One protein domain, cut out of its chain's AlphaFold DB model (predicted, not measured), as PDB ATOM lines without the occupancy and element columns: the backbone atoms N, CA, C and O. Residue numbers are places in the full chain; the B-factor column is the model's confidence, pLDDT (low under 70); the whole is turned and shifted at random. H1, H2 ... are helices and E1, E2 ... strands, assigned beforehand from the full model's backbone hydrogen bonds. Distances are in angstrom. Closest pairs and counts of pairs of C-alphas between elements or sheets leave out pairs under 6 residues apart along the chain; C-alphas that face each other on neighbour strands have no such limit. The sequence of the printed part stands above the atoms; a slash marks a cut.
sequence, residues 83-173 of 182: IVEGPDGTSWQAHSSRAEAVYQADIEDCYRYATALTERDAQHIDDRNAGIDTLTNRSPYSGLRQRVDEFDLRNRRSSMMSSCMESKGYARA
ATOM      1  N   ILE A  83     -68.555 -32.746  25.619       85.38
ATOM      2  CA  ILE A  83     -67.102 -32.793  25.809       85.38
ATOM      3  C   ILE A  83     -66.536 -33.898  24.917       85.38
ATOM      4  O   ILE A  83     -66.859 -35.067  25.108       85.38
ATOM      5  N   VAL A  84     -65.676 -33.523  23.972       85.12
ATOM      6  CA  VAL A  84     -64.991 -34.444  23.056       85.12
ATOM      7  C   VAL A  84     -63.494 -34.425  23.347       85.12
ATOM      8  O   VAL A  84     -62.906 -33.357  23.531       85.12
ATOM      9  N   GLU A  85     -62.867 -35.597  23.404       86.94
ATOM     10  CA  GLU A  85     -61.428 -35.727  23.643       86.94
ATOM     11  C   GLU A  85     -60.635 -35.632  22.332       86.94
ATOM     12  O   GLU A  85     -60.914 -36.311  21.346       86.94
ATOM     13  N   GLY A  86     -59.626 -34.767  22.331       82.81
ATOM     14  CA  GLY A  86     -58.647 -34.617  21.270       82.81
ATOM     15  C   GLY A  86     -57.490 -35.620  21.393       82.81
ATOM     16  O   GLY A  86     -57.224 -36.168  22.466       82.81
ATOM     17  N   PRO A  87     -56.734 -35.840  20.303       81.62
ATOM     18  CA  PRO A  87     -55.658 -36.837  20.240       81.62
ATOM     19  C   PRO A  87     -54.445 -36.521  21.131       81.62
ATOM     20  O   PRO A  87     -53.608 -37.386  21.375       81.62
ATOM     21  N   ASP A  88     -54.319 -35.283  21.599       78.75
ATOM     22  CA  ASP A  88     -53.277 -34.809  22.511       78.75
ATOM     23  C   ASP A  88     -53.725 -34.796  23.985       78.75
ATOM     24  O   ASP A  88     -53.005 -34.280  24.840       78.75
ATOM     25  N   GLY A  89     -54.898 -35.367  24.288       81.94
ATOM     26  CA  GLY A  89     -55.500 -35.355  25.622       81.94
ATOM     27  C   GLY A  89     -56.164 -34.024  25.990       81.94
ATOM     28  O   GLY A  89     -56.586 -33.858  27.132       81.94
ATOM     29  N   THR A  90     -56.257 -33.071  25.052       85.06
ATOM     30  CA  THR A  90     -57.081 -31.866  25.233       85.06
ATOM     31  C   THR A  90     -58.555 -32.222  25.126       85.06
ATOM     32  O   THR A  90     -58.922 -33.130  24.388       85.06
ATOM     33  N   SER A  91     -59.422 -31.522  25.848       88.25
ATOM     34  CA  SER A  91     -60.866 -31.729  25.772       88.25
ATOM     35  C   SER A  91     -61.555 -30.477  25.239       88.25
ATOM     36  O   SER A  91     -61.212 -29.351  25.601       88.25
ATOM     37  N   TRP A  92     -62.524 -30.674  24.351       88.00
ATOM     38  CA  TRP A  92     -63.213 -29.611  23.624       88.00
ATOM     39  C   TRP A  92     -64.701 -29.646  23.938       88.00
ATOM     40  O   TRP A  92     -65.338 -30.688  23.832       88.00
ATOM     41  N   GLN A  93     -65.258 -28.499  24.314       88.19
ATOM     42  CA  GLN A  93     -66.691 -28.297  24.477       88.19
ATOM     43  C   GLN A  93     -67.287 -27.775  23.171       88.19
ATOM     44  O   GLN A  93     -66.859 -26.745  22.642       88.19
ATOM     45  N   ALA A  94     -68.296 -28.485  22.671       84.56
ATOM     46  CA  ALA A  94     -69.127 -28.046  21.560       84.56
ATOM     47  C   ALA A  94     -70.485 -27.549  22.076       84.56
ATOM     48  O   ALA A  94     -71.144 -28.214  22.874       84.56
ATOM     49  N   HIS A  95     -70.927 -26.394  21.574       75.56
ATOM     50  CA  HIS A  95     -72.218 -25.785  21.935       75.56
ATOM     51  C   HIS A  95     -73.355 -26.117  20.953       75.56
ATOM     52  O   HIS A  95     -74.455 -25.583  21.065       75.56
ATOM     53  N   SER A  96     -73.096 -26.972  19.960       75.19
ATOM     54  CA  SER A  96     -74.089 -27.386  18.964       75.19
ATOM     55  C   SER A  96     -74.653 -28.775  19.268       75.19
ATOM     56  O   SER A  96     -74.020 -29.562  19.956       75.19
ATOM     57  N   SER A  97     -75.812 -29.124  18.710       73.44
ATOM     58  CA  SER A  97     -76.394 -30.478  18.761       73.44
ATOM     59  C   SER A  97     -76.035 -31.321  17.523       73.44
ATOM     60  O   SER A  97     -76.851 -32.093  17.018       73.44
ATOM     61  N   ARG A  98     -74.822 -31.143  16.980       80.69
ATOM     62  CA  ARG A  98     -74.344 -31.888  15.805       80.69
ATOM     63  C   ARG A  98     -74.081 -33.359  16.156       80.69
ATOM     64  O   ARG A  98     -73.885 -33.712  17.315       80.69
ATOM     65  N   ALA A  99     -74.092 -34.217  15.133       82.12
ATOM     66  CA  ALA A  99     -73.752 -35.628  15.284       82.12
ATOM     67  C   ALA A  99     -72.273 -35.802  15.666       82.12
ATOM     68  O   ALA A  99     -71.419 -35.105  15.123       82.12
ATOM     69  N   GLU A 100     -71.974 -36.787  16.517       83.50
ATOM     70  CA  GLU A 100     -70.620 -37.079  17.020       83.50
ATOM     71  C   GLU A 100     -69.568 -37.212  15.907       83.50
ATOM     72  O   GLU A 100     -68.466 -36.680  16.000       83.50
ATOM     73  N   ALA A 101     -69.940 -37.845  14.790       88.00
ATOM     74  CA  ALA A 101     -69.061 -38.012  13.634       88.00
ATOM     75  C   ALA A 101     -68.569 -36.676  13.043       88.00
ATOM     76  O   ALA A 101     -67.480 -36.619  12.477       88.00
ATOM     77  N   VAL A 102     -69.351 -35.600  13.176       90.81
ATOM     78  CA  VAL A 102     -68.948 -34.261  12.725       90.81
ATOM     79  C   VAL A 102     -67.887 -33.683  13.656       90.81
ATOM     80  O   VAL A 102     -66.925 -33.093  13.176       90.81
ATOM     81  N   TYR A 103     -68.017 -33.896  14.969       88.81
ATOM     82  CA  TYR A 103     -67.013 -33.448  15.933       88.81
ATOM     83  C   TYR A 103     -65.673 -34.132  15.712       88.81
ATOM     84  O   TYR A 103     -64.647 -33.458  15.642       88.81
ATOM     85  N   GLN A 104     -65.700 -35.447  15.513       89.88
ATOM     86  CA  GLN A 104     -64.496 -36.212  15.236       89.88
ATOM     87  C   GLN A 104     -63.825 -35.767  13.928       89.88
ATOM     88  O   GLN A 104     -62.610 -35.581  13.890       89.88
ATOM     89  N   ALA A 105     -64.611 -35.519  12.876       94.31
ATOM     90  CA  ALA A 105     -64.087 -35.011  11.611       94.31
ATOM     91  C   ALA A 105     -63.433 -33.626  11.763       94.31
ATOM     92  O   ALA A 105     -62.362 -33.397  11.202       94.31
ATOM     93  N   ASP A 106     -64.040 -32.722  12.538       94.19
ATOM     94  CA  ASP A 106     -63.490 -31.390  12.813       94.19
ATOM     95  C   ASP A 106     -62.170 -31.464  13.607       94.19
ATOM     96  O   ASP A 106     -61.214 -30.760  13.270       94.19
ATOM     97  N   ILE A 107     -62.078 -32.363  14.596       93.31
ATOM     98  CA  ILE A 107     -60.845 -32.613  15.362       93.31
ATOM     99  C   ILE A 107     -59.742 -33.168  14.454       93.31
ATOM    100  O   ILE A 107     -58.611 -32.678  14.477       93.31
ATOM    101  N   GLU A 108     -60.050 -34.169  13.630       94.38
ATOM    102  CA  GLU A 108     -59.084 -34.784  12.713       94.38
ATOM    103  C   GLU A 108     -58.598 -33.812  11.630       94.38
ATOM    104  O   GLU A 108     -57.435 -33.856  11.221       94.38
ATOM    105  N   ASP A 109     -59.476 -32.935  11.150       96.50
ATOM    106  CA  ASP A 109     -59.145 -31.872  10.203       96.50
ATOM    107  C   ASP A 109     -58.178 -30.856  10.827       96.50
ATOM    108  O   ASP A 109     -57.076 -30.641  10.310       96.50
ATOM    109  N   CYS A 110     -58.517 -30.320  12.005       96.00
ATOM    110  CA  CYS A 110     -57.649 -29.386  12.720       96.00
ATOM    111  C   CYS A 110     -56.300 -30.008  13.112       96.00
ATOM    112  O   CYS A 110     -55.259 -29.354  12.998       96.00
ATOM    113  N   TYR A 111     -56.285 -31.281  13.514       94.50
ATOM    114  CA  TYR A 111     -55.052 -31.976  13.868       94.50
ATOM    115  C   TYR A 111     -54.134 -32.179  12.657       94.50
ATOM    116  O   TYR A 111     -52.925 -31.936  12.743       94.50
ATOM    117  N   ARG A 112     -54.696 -32.583  11.508       96.12
ATOM    118  CA  ARG A 112     -53.940 -32.713  10.251       96.12
ATOM    119  C   ARG A 112     -53.379 -31.372   9.800       96.12
ATOM    120  O   ARG A 112     -52.205 -31.307   9.442       96.12
ATOM    121  N   TYR A 113     -54.176 -30.308   9.877       96.62
ATOM    122  CA  TYR A 113     -53.730 -28.950   9.574       96.62
ATOM    123  C   TYR A 113     -52.546 -28.518  10.453       96.62
ATOM    124  O   TYR A 113     -51.497 -28.125   9.936       96.62
ATOM    125  N   ALA A 114     -52.681 -28.638  11.778       95.62
ATOM    126  CA  ALA A 114     -51.638 -28.239  12.716       95.62
ATOM    127  C   ALA A 114     -50.352 -29.062  12.526       95.62
ATOM    128  O   ALA A 114     -49.247 -28.518  12.586       95.62
ATOM    129  N   THR A 115     -50.486 -30.362  12.253       94.56
ATOM    130  CA  THR A 115     -49.348 -31.255  11.998       94.56
ATOM    131  C   THR A 115     -48.616 -30.871  10.716       94.56
ATOM    132  O   THR A 115     -47.415 -30.619  10.772       94.56
ATOM    133  N   ALA A 116     -49.331 -30.713   9.598       96.94
ATOM    134  CA  ALA A 116     -48.729 -30.370   8.309       96.94
ATOM    135  C   ALA A 116     -47.973 -29.030   8.348       96.94
ATOM    136  O   ALA A 116     -46.878 -28.904   7.796       96.94
ATOM    137  N   LEU A 117     -48.526 -28.021   9.031       95.56
ATOM    138  CA  LEU A 117     -47.834 -26.743   9.210       95.56
ATOM    139  C   LEU A 117     -46.583 -26.869  10.078       95.56
ATOM    140  O   LEU A 117     -45.556 -26.274   9.755       95.56
ATOM    141  N   THR A 118     -46.659 -27.644  11.158       95.56
ATOM    142  CA  THR A 118     -45.524 -27.837  12.068       95.56
ATOM    143  C   THR A 118     -44.396 -28.618  11.390       95.56
ATOM    144  O   THR A 118     -43.233 -28.267  11.559       95.56
ATOM    145  N   GLU A 119     -44.716 -29.626  10.576       95.94
ATOM    146  CA  GLU A 119     -43.732 -30.378   9.784       95.94
ATOM    147  C   GLU A 119     -43.026 -29.490   8.755       95.94
ATOM    148  O   GLU A 119     -41.798 -29.518   8.651       95.94
ATOM    149  N   ARG A 120     -43.779 -28.638   8.047       96.69
ATOM    150  CA  ARG A 120     -43.198 -27.656   7.121       96.69
ATOM    151  C   ARG A 120     -42.256 -26.689   7.842       96.69
ATOM    152  O   ARG A 120     -41.161 -26.411   7.356       96.69
ATOM    153  N   ASP A 121     -42.670 -26.170   8.996       95.25
ATOM    154  CA  ASP A 121     -41.846 -25.263   9.796       95.25
ATOM    155  C   ASP A 121     -40.577 -25.974  10.315       95.25
ATOM    156  O   ASP A 121     -39.495 -25.384  10.301       95.25
ATOM    157  N   ALA A 122     -40.679 -27.248  10.708       94.88
ATOM    158  CA  ALA A 122     -39.539 -28.063  11.121       94.88
ATOM    159  C   ALA A 122     -38.527 -28.249   9.981       94.88
ATOM    160  O   ALA A 122     -37.331 -28.056  10.193       94.88
ATOM    161  N   GLN A 123     -39.002 -28.537   8.765       95.31
ATOM    162  CA  GLN A 123     -38.146 -28.637   7.584       95.31
ATOM    163  C   GLN A 123     -37.421 -27.313   7.298       95.31
ATOM    164  O   GLN A 123     -36.214 -27.303   7.080       95.31
ATOM    165  N   HIS A 124     -38.120 -26.177   7.390       93.81
ATOM    166  CA  HIS A 124     -37.488 -24.864   7.234       93.81
ATOM    167  C   HIS A 124     -36.410 -24.578   8.288       93.81
ATOM    168  O   HIS A 124     -35.395 -23.942   7.985       93.81
ATOM    169  N   ILE A 125     -36.620 -25.011   9.532       91.31
ATOM    170  CA  ILE A 125     -35.621 -24.876  10.595       91.31
ATOM    171  C   ILE A 125     -34.399 -25.745  10.287       91.31
ATOM    172  O   ILE A 125     -33.277 -25.252  10.427       91.31
ATOM    173  N   ASP A 126     -34.610 -26.985   9.849       90.44
ATOM    174  CA  ASP A 126     -33.541 -27.920   9.496       90.44
ATOM    175  C   ASP A 126     -32.701 -27.401   8.320       90.44
ATOM    176  O   ASP A 126     -31.486 -27.258   8.454       90.44
ATOM    177  N   ASP A 127     -33.339 -26.961   7.231       90.94
ATOM    178  CA  ASP A 127     -32.664 -26.381   6.060       90.94
ATOM    179  C   ASP A 127     -31.809 -25.160   6.440       90.94
ATOM    180  O   ASP A 127     -30.654 -25.011   6.022       90.94
ATOM    181  N   ARG A 128     -32.352 -24.281   7.294       88.38
ATOM    182  CA  ARG A 128     -31.620 -23.115   7.812       88.38
ATOM    183  C   ARG A 128     -30.409 -23.539   8.647       88.38
ATOM    184  O   ARG A 128     -29.373 -22.874   8.606       88.38
ATOM    185  N   ASN A 129     -30.538 -24.607   9.429       84.00
ATOM    186  CA  ASN A 129     -29.478 -25.095  10.307       84.00
ATOM    187  C   ASN A 129     -28.391 -25.840   9.526       84.00
ATOM    188  O   ASN A 129     -27.212 -25.642   9.815       84.00
ATOM    189  N   ALA A 130     -28.755 -26.588   8.483       84.94
ATOM    190  CA  ALA A 130     -27.818 -27.268   7.594       84.94
ATOM    191  C   ALA A 130     -26.817 -26.286   6.954       84.94
ATOM    192  O   ALA A 130     -25.615 -26.561   6.878       84.94
ATOM    193  N   GLY A 131     -27.273 -25.090   6.568       82.38
ATOM    194  CA  GLY A 131     -26.393 -24.022   6.078       82.38
ATOM    195  C   GLY A 131     -25.400 -23.497   7.128       82.38
ATOM    196  O   GLY A 131     -24.275 -23.137   6.799       82.38
ATOM    197  N   ILE A 132     -25.781 -23.478   8.407       78.19
ATOM    198  CA  ILE A 132     -24.908 -23.025   9.503       78.19
ATOM    199  C   ILE A 132     -23.902 -24.117   9.872       78.19
ATOM    200  O   ILE A 132     -22.715 -23.831  10.031       78.19
ATOM    201  N   ASP A 133     -24.347 -25.367   9.963       75.44
ATOM    202  CA  ASP A 133     -23.504 -26.501  10.348       75.44
ATOM    203  C   ASP A 133     -22.439 -26.828   9.291       75.44
ATOM    204  O   ASP A 133     -21.349 -27.290   9.631       75.44
ATOM    205  N   THR A 134     -22.720 -26.545   8.015       76.31
ATOM    206  CA  THR A 134     -21.735 -26.668   6.927       76.31
ATOM    207  C   THR A 134     -20.657 -25.582   6.972       76.31
ATOM    208  O   THR A 134     -19.516 -25.843   6.592       76.31
ATOM    209  N   LEU A 135     -20.980 -24.381   7.462       75.12
ATOM    210  CA  LEU A 135     -20.052 -23.243   7.537       75.12
ATOM    211  C   LEU A 135     -19.279 -23.172   8.858       75.12
ATOM    212  O   LEU A 135     -18.133 -22.725   8.896       75.12
ATOM    213  N   THR A 136     -19.901 -23.598   9.952       68.00
ATOM    214  CA  THR A 136     -19.342 -23.531  11.303       68.00
ATOM    215  C   THR A 136     -19.310 -24.931  11.888       68.00
ATOM    216  O   THR A 136     -20.319 -25.429  12.372       68.00
ATOM    217  N   ASN A 137     -18.139 -25.568  11.796       67.69
ATOM    218  CA  ASN A 137     -17.820 -26.887  12.350       67.69
ATOM    219  C   ASN A 137     -18.611 -27.137  13.655       67.69
ATOM    220  O   ASN A 137     -18.350 -26.453  14.643       67.69
ATOM    221  N   ARG A 138     -19.634 -28.011  13.579       67.62
ATOM    222  CA  ARG A 138     -20.738 -28.228  14.542       67.62
ATOM    223  C   ARG A 138     -20.625 -27.438  15.849       67.62
ATOM    224  O   ARG A 138     -19.843 -27.784  16.734       67.62
ATOM    225  N   SER A 139     -21.485 -26.431  16.003       75.75
ATOM    226  CA  SER A 139     -21.581 -25.655  17.241       75.75
ATOM    227  C   SER A 139     -21.784 -26.563  18.470       75.75
ATOM    228  O   SER A 139     -22.635 -27.466  18.431       75.75
ATOM    229  N   PRO A 140     -21.089 -26.303  19.600       81.44
ATOM    230  CA  PRO A 140     -21.280 -27.049  20.849       81.44
ATOM    231  C   PRO A 140     -22.703 -26.911  21.420       81.44
ATOM    232  O   PRO A 140     -23.095 -27.681  22.293       81.44
ATOM    233  N   TYR A 141     -23.498 -25.959  20.915       83.19
ATOM    234  CA  TYR A 141     -24.875 -25.706  21.345       83.19
ATOM    235  C   TYR A 141     -25.946 -26.407  20.495       83.19
ATOM    236  O   TYR A 141     -27.132 -26.265  20.792       83.19
ATOM    237  N   SER A 142     -25.564 -27.175  19.471       83.81
ATOM    238  CA  SER A 142     -26.497 -27.874  18.565       83.81
ATOM    239  C   SER A 142     -27.556 -28.701  19.309       83.81
ATOM    240  O   SER A 142     -28.748 -28.571  19.036       83.81
ATOM    241  N   GLY A 143     -27.157 -29.462  20.332       86.81
ATOM    242  CA  GLY A 143     -28.093 -30.261  21.131       86.81
ATOM    243  C   GLY A 143     -29.046 -29.446  22.018       86.81
ATOM    244  O   GLY A 143     -30.156 -29.895  22.293       86.81
ATOM    245  N   LEU A 144     -28.645 -28.254  22.479       89.31
ATOM    246  CA  LEU A 144     -29.561 -27.355  23.196       89.31
ATOM    247  C   LEU A 144     -30.585 -26.769  22.225       89.31
ATOM    248  O   LEU A 144     -31.778 -26.805  22.513       89.31
ATOM    249  N   ARG A 145     -30.112 -26.283  21.074       89.00
ATOM    250  CA  ARG A 145     -30.956 -25.715  20.023       89.00
ATOM    251  C   ARG A 145     -32.028 -26.702  19.573       89.00
ATOM    252  O   ARG A 145     -33.197 -26.351  19.595       89.00
ATOM    253  N   GLN A 146     -31.649 -27.950  19.300       89.19
ATOM    254  CA  GLN A 146     -32.591 -28.997  18.901       89.19
ATOM    255  C   GLN A 146     -33.717 -29.203  19.928       89.19
ATOM    256  O   GLN A 146     -34.871 -29.376  19.552       89.19
ATOM    257  N   ARG A 147     -33.411 -29.165  21.233       92.75
ATOM    258  CA  ARG A 147     -34.430 -29.319  22.284       92.75
ATOM    259  C   ARG A 147     -35.367 -28.119  22.389       92.75
ATOM    260  O   ARG A 147     -36.539 -28.314  22.698       92.75
ATOM    261  N   VAL A 148     -34.849 -26.909  22.174       93.69
ATOM    262  CA  VAL A 148     -35.661 -25.684  22.138       93.69
ATOM    263  C   VAL A 148     -36.571 -25.704  20.913       93.69
ATOM    264  O   VAL A 148     -37.775 -25.555  21.073       93.69
ATOM    265  N   ASP A 149     -36.025 -26.010  19.732       92.81
ATOM    266  CA  ASP A 149     -36.794 -26.112  18.488       92.81
ATOM    267  C   ASP A 149     -37.918 -27.167  18.624       92.81
ATOM    268  O   ASP A 149     -39.072 -26.898  18.300       92.81
ATOM    269  N   GLU A 150     -37.630 -28.339  19.202       92.56
ATOM    270  CA  GLU A 150     -38.628 -29.391  19.463       92.56
ATOM    271  C   GLU A 150     -39.717 -28.960  20.464       92.56
ATOM    272  O   GLU A 150     -40.881 -29.356  20.358       92.56
ATOM    273  N   PHE A 151     -39.359 -28.175  21.481       94.25
ATOM    274  CA  PHE A 151     -40.337 -27.619  22.415       94.25
ATOM    275  C   PHE A 151     -41.237 -26.586  21.723       94.25
ATOM    276  O   PHE A 151     -42.462 -26.654  21.855       94.25
ATOM    277  N   ASP A 152     -40.644 -25.684  20.941       94.50
ATOM    278  CA  ASP A 152     -41.355 -24.633  20.217       94.50
ATOM    279  C   ASP A 152     -42.315 -25.216  19.176       94.50
ATOM    280  O   ASP A 152     -43.460 -24.771  19.085       94.50
ATOM    281  N   LEU A 153     -41.898 -26.253  18.440       93.56
ATOM    282  CA  LEU A 153     -42.747 -26.960  17.476       93.56
ATOM    283  C   LEU A 153     -43.948 -27.623  18.159       93.56
ATOM    284  O   LEU A 153     -45.083 -27.472  17.702       93.56
ATOM    285  N   ARG A 154     -43.736 -28.302  19.294       91.06
ATOM    286  CA  ARG A 154     -44.836 -28.906  20.066       91.06
ATOM    287  C   ARG A 154     -45.817 -27.858  20.587       91.06
ATOM    288  O   ARG A 154     -47.028 -28.049  20.465       91.06
ATOM    289  N   ASN A 155     -45.310 -26.751  21.125       93.19
ATOM    290  CA  ASN A 155     -46.143 -25.663  21.630       93.19
ATOM    291  C   ASN A 155     -46.935 -24.984  20.496       93.19
ATOM    292  O   ASN A 155     -48.140 -24.748  20.612       93.19
ATOM    293  N   ARG A 156     -46.281 -24.741  19.357       93.94
ATOM    294  CA  ARG A 156     -46.898 -24.170  18.157       93.94
ATOM    295  C   ARG A 156     -48.018 -25.056  17.616       93.94
ATOM    296  O   ARG A 156     -49.090 -24.533  17.322       93.94
ATOM    297  N   ARG A 157     -47.821 -26.378  17.562       94.56
ATOM    298  CA  ARG A 157     -48.869 -27.325  17.150       94.56
ATOM    299  C   ARG A 157     -50.109 -27.223  18.039       94.56
ATOM    300  O   ARG A 157     -51.216 -27.149  17.515       94.56
ATOM    301  N   SER A 158     -49.934 -27.168  19.363       91.69
ATOM    302  CA  SER A 158     -51.062 -27.018  20.297       91.69
ATOM    303  C   SER A 158     -51.792 -25.683  20.102       91.69
ATOM    304  O   SER A 158     -53.019 -25.650  20.074       91.69
ATOM    305  N   SER A 159     -51.056 -24.588  19.885       92.25
ATOM    306  CA  SER A 159     -51.648 -23.273  19.602       92.25
ATOM    307  C   SER A 159     -52.429 -23.245  18.281       92.25
ATOM    308  O   SER A 159     -53.533 -22.703  18.243       92.25
ATOM    309  N   MET A 160     -51.903 -23.858  17.216       94.31
ATOM    310  CA  MET A 160     -52.595 -23.968  15.925       94.31
ATOM    311  C   MET A 160     -53.861 -24.818  16.027       94.31
ATOM    312  O   MET A 160     -54.891 -24.438  15.473       94.31
ATOM    313  N   MET A 161     -53.792 -25.936  16.757       93.94
ATOM    314  CA  MET A 161     -54.953 -26.777  17.037       93.94
ATOM    315  C   MET A 161     -56.036 -25.968  17.753       93.94
ATOM    316  O   MET A 161     -57.173 -25.940  17.288       93.94
ATOM    317  N   SER A 162     -55.677 -25.238  18.817       92.25
ATOM    318  CA  SER A 162     -56.636 -24.398  19.537       92.25
ATOM    319  C   SER A 162     -57.258 -23.329  18.660       92.25
ATOM    320  O   SER A 162     -58.474 -23.203  18.640       92.25
ATOM    321  N   SER A 163     -56.454 -22.607  17.879       94.06
ATOM    322  CA  SER A 163     -56.970 -21.568  16.987       94.06
ATOM    323  C   SER A 163     -57.915 -22.138  15.922       94.06
ATOM    324  O   SER A 163     -58.942 -21.529  15.623       94.06
ATOM    325  N   CYS A 164     -57.614 -23.324  15.380       95.88
ATOM    326  CA  CYS A 164     -58.491 -24.010  14.434       95.88
ATOM    327  C   CYS A 164     -59.820 -24.410  15.090       95.88
ATOM    328  O   CYS A 164     -60.888 -24.098  14.558       95.88
ATOM    329  N   MET A 165     -59.767 -25.024  16.272       94.06
ATOM    330  CA  MET A 165     -60.957 -25.433  17.019       94.06
ATOM    331  C   MET A 165     -61.807 -24.228  17.449       94.06
ATOM    332  O   MET A 165     -63.017 -24.222  17.232       94.06
ATOM    333  N   GLU A 166     -61.192 -23.156  17.950       92.12
ATOM    334  CA  GLU A 166     -61.876 -21.899  18.283       92.12
ATOM    335  C   GLU A 166     -62.566 -21.287  17.058       92.12
ATOM    336  O   GLU A 166     -63.719 -20.861  17.144       92.12
ATOM    337  N   SER A 167     -61.920 -21.315  15.885       94.44
ATOM    338  CA  SER A 167     -62.520 -20.812  14.639       94.44
ATOM    339  C   SER A 167     -63.737 -21.622  14.176       94.44
ATOM    340  O   SER A 167     -64.643 -21.073  13.551       94.44
ATOM    341  N   LYS A 168     -63.792 -22.916  14.525       92.19
ATOM    342  CA  LYS A 168     -64.946 -23.797  14.290       92.19
ATOM    343  C   LYS A 168     -66.008 -23.705  15.403       92.19
ATOM    344  O   LYS A 168     -67.035 -24.379  15.323       92.19
ATOM    345  N   GLY A 169     -65.783 -22.865  16.419       90.94
ATOM    346  CA  GLY A 169     -66.726 -22.587  17.505       90.94
ATOM    347  C   GLY A 169     -66.619 -23.516  18.717       90.94
ATOM    348  O   GLY A 169     -67.573 -23.603  19.490       90.94
ATOM    349  N   TYR A 170     -65.498 -24.219  18.883       90.94
ATOM    350  CA  TYR A 170     -65.239 -25.042  20.066       90.94
ATOM    351  C   TYR A 170     -64.519 -24.237  21.147       90.94
ATOM    352  O   TYR A 170     -63.682 -23.386  20.848       90.94
ATOM    353  N   ALA A 171     -64.800 -24.555  22.408       88.00
ATOM    354  CA  ALA A 171     -64.101 -23.999  23.562       88.00
ATOM    355  C   ALA A 171     -63.262 -25.077  24.259       88.00
ATOM    356  O   ALA A 171     -63.637 -26.247  24.287       88.00
ATOM    357  N   ARG A 172     -62.133 -24.690  24.855       84.56
ATOM    358  CA  ARG A 172     -61.298 -25.596  25.654       84.56
ATOM    359  C   ARG A 172     -61.972 -25.959  26.978       84.56
ATOM    360  O   ARG A 172     -62.206 -25.083  27.814       84.56
ATOM    361  N   ALA A 173     -62.239 -27.244  27.192       80.62
ATOM    362  CA  ALA A 173     -62.898 -27.753  28.395       80.62
ATOM    363  C   ALA A 173     -61.952 -27.835  29.605       80.62
ATOM    364  O   ALA A 173     -62.385 -27.758  30.749       80.62
TER     365      ALA A 173
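Overview. This is residues 83 to 173 of the 182 residues of an uncharacterized protein of Kiloniellaceae bacterium (UniProt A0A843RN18). A long helical hairpin, H1 and H2, has a small three-stranded sheet as a head at the end where H1 begins and H2 ends. The helices meet along part of their length on the sheet's side and spread toward their link, residues 136 to 141. The 91 printed residues hold two named helices and three named strands, in the order E1 E2 H1 H2 E3; the sheet, E1 E2 E3, is antiparallel and the class mostly helix. The whole is loose, with a radius of gyration of the C-alphas of 17.4 A, and a rod spanning 59 by 18 by 17 A.

Along the chain. E1 is residues 83 to 85, with C-alpha 83 at (-67.102, -32.793, 25.809). E2 is residues 91 to 94. H1, residues 100 to 135, is 53.3 A long and begins with C-alpha 100 at (-70.620, -37.079, 17.020). H2, residues 142 to 167, is 36.9 A long. E3, residues 170 to 172, ends with C-alpha 172 at (-61.298, -25.596, 25.654).

Arrangement. H1 and H2, a helical hairpin, touch with residues 106 to 122 and 153 to 165 alone; their closest C-alphas, of Ala 114 and Arg 157, are 5.3 A apart. They run opposite ways at a shallow tilt of 28 degrees. O i to N i+4 pairs are within hydrogen-bond range in 30 of 32 for H1 and 21 of 22 for H2. Both helices are on the sheet but only graze it, H1 with residues 100 to 107 and H2 with 162 to 166. E1 and E2 are an antiparallel hairpin, with N 84 and O 92 at 2.9 A. E2, the inner strand, is antiparallel to E3, with N 93 and O 171 at 2.8 A.

Size, cuts and confidence. The C-alphas farthest apart, of Ser 97 and Asn 137, are 59.0 A apart. The printed part has no cut and no long link. Mean pLDDT of the printed part is 88.3; residues 136 to 138 are under 70.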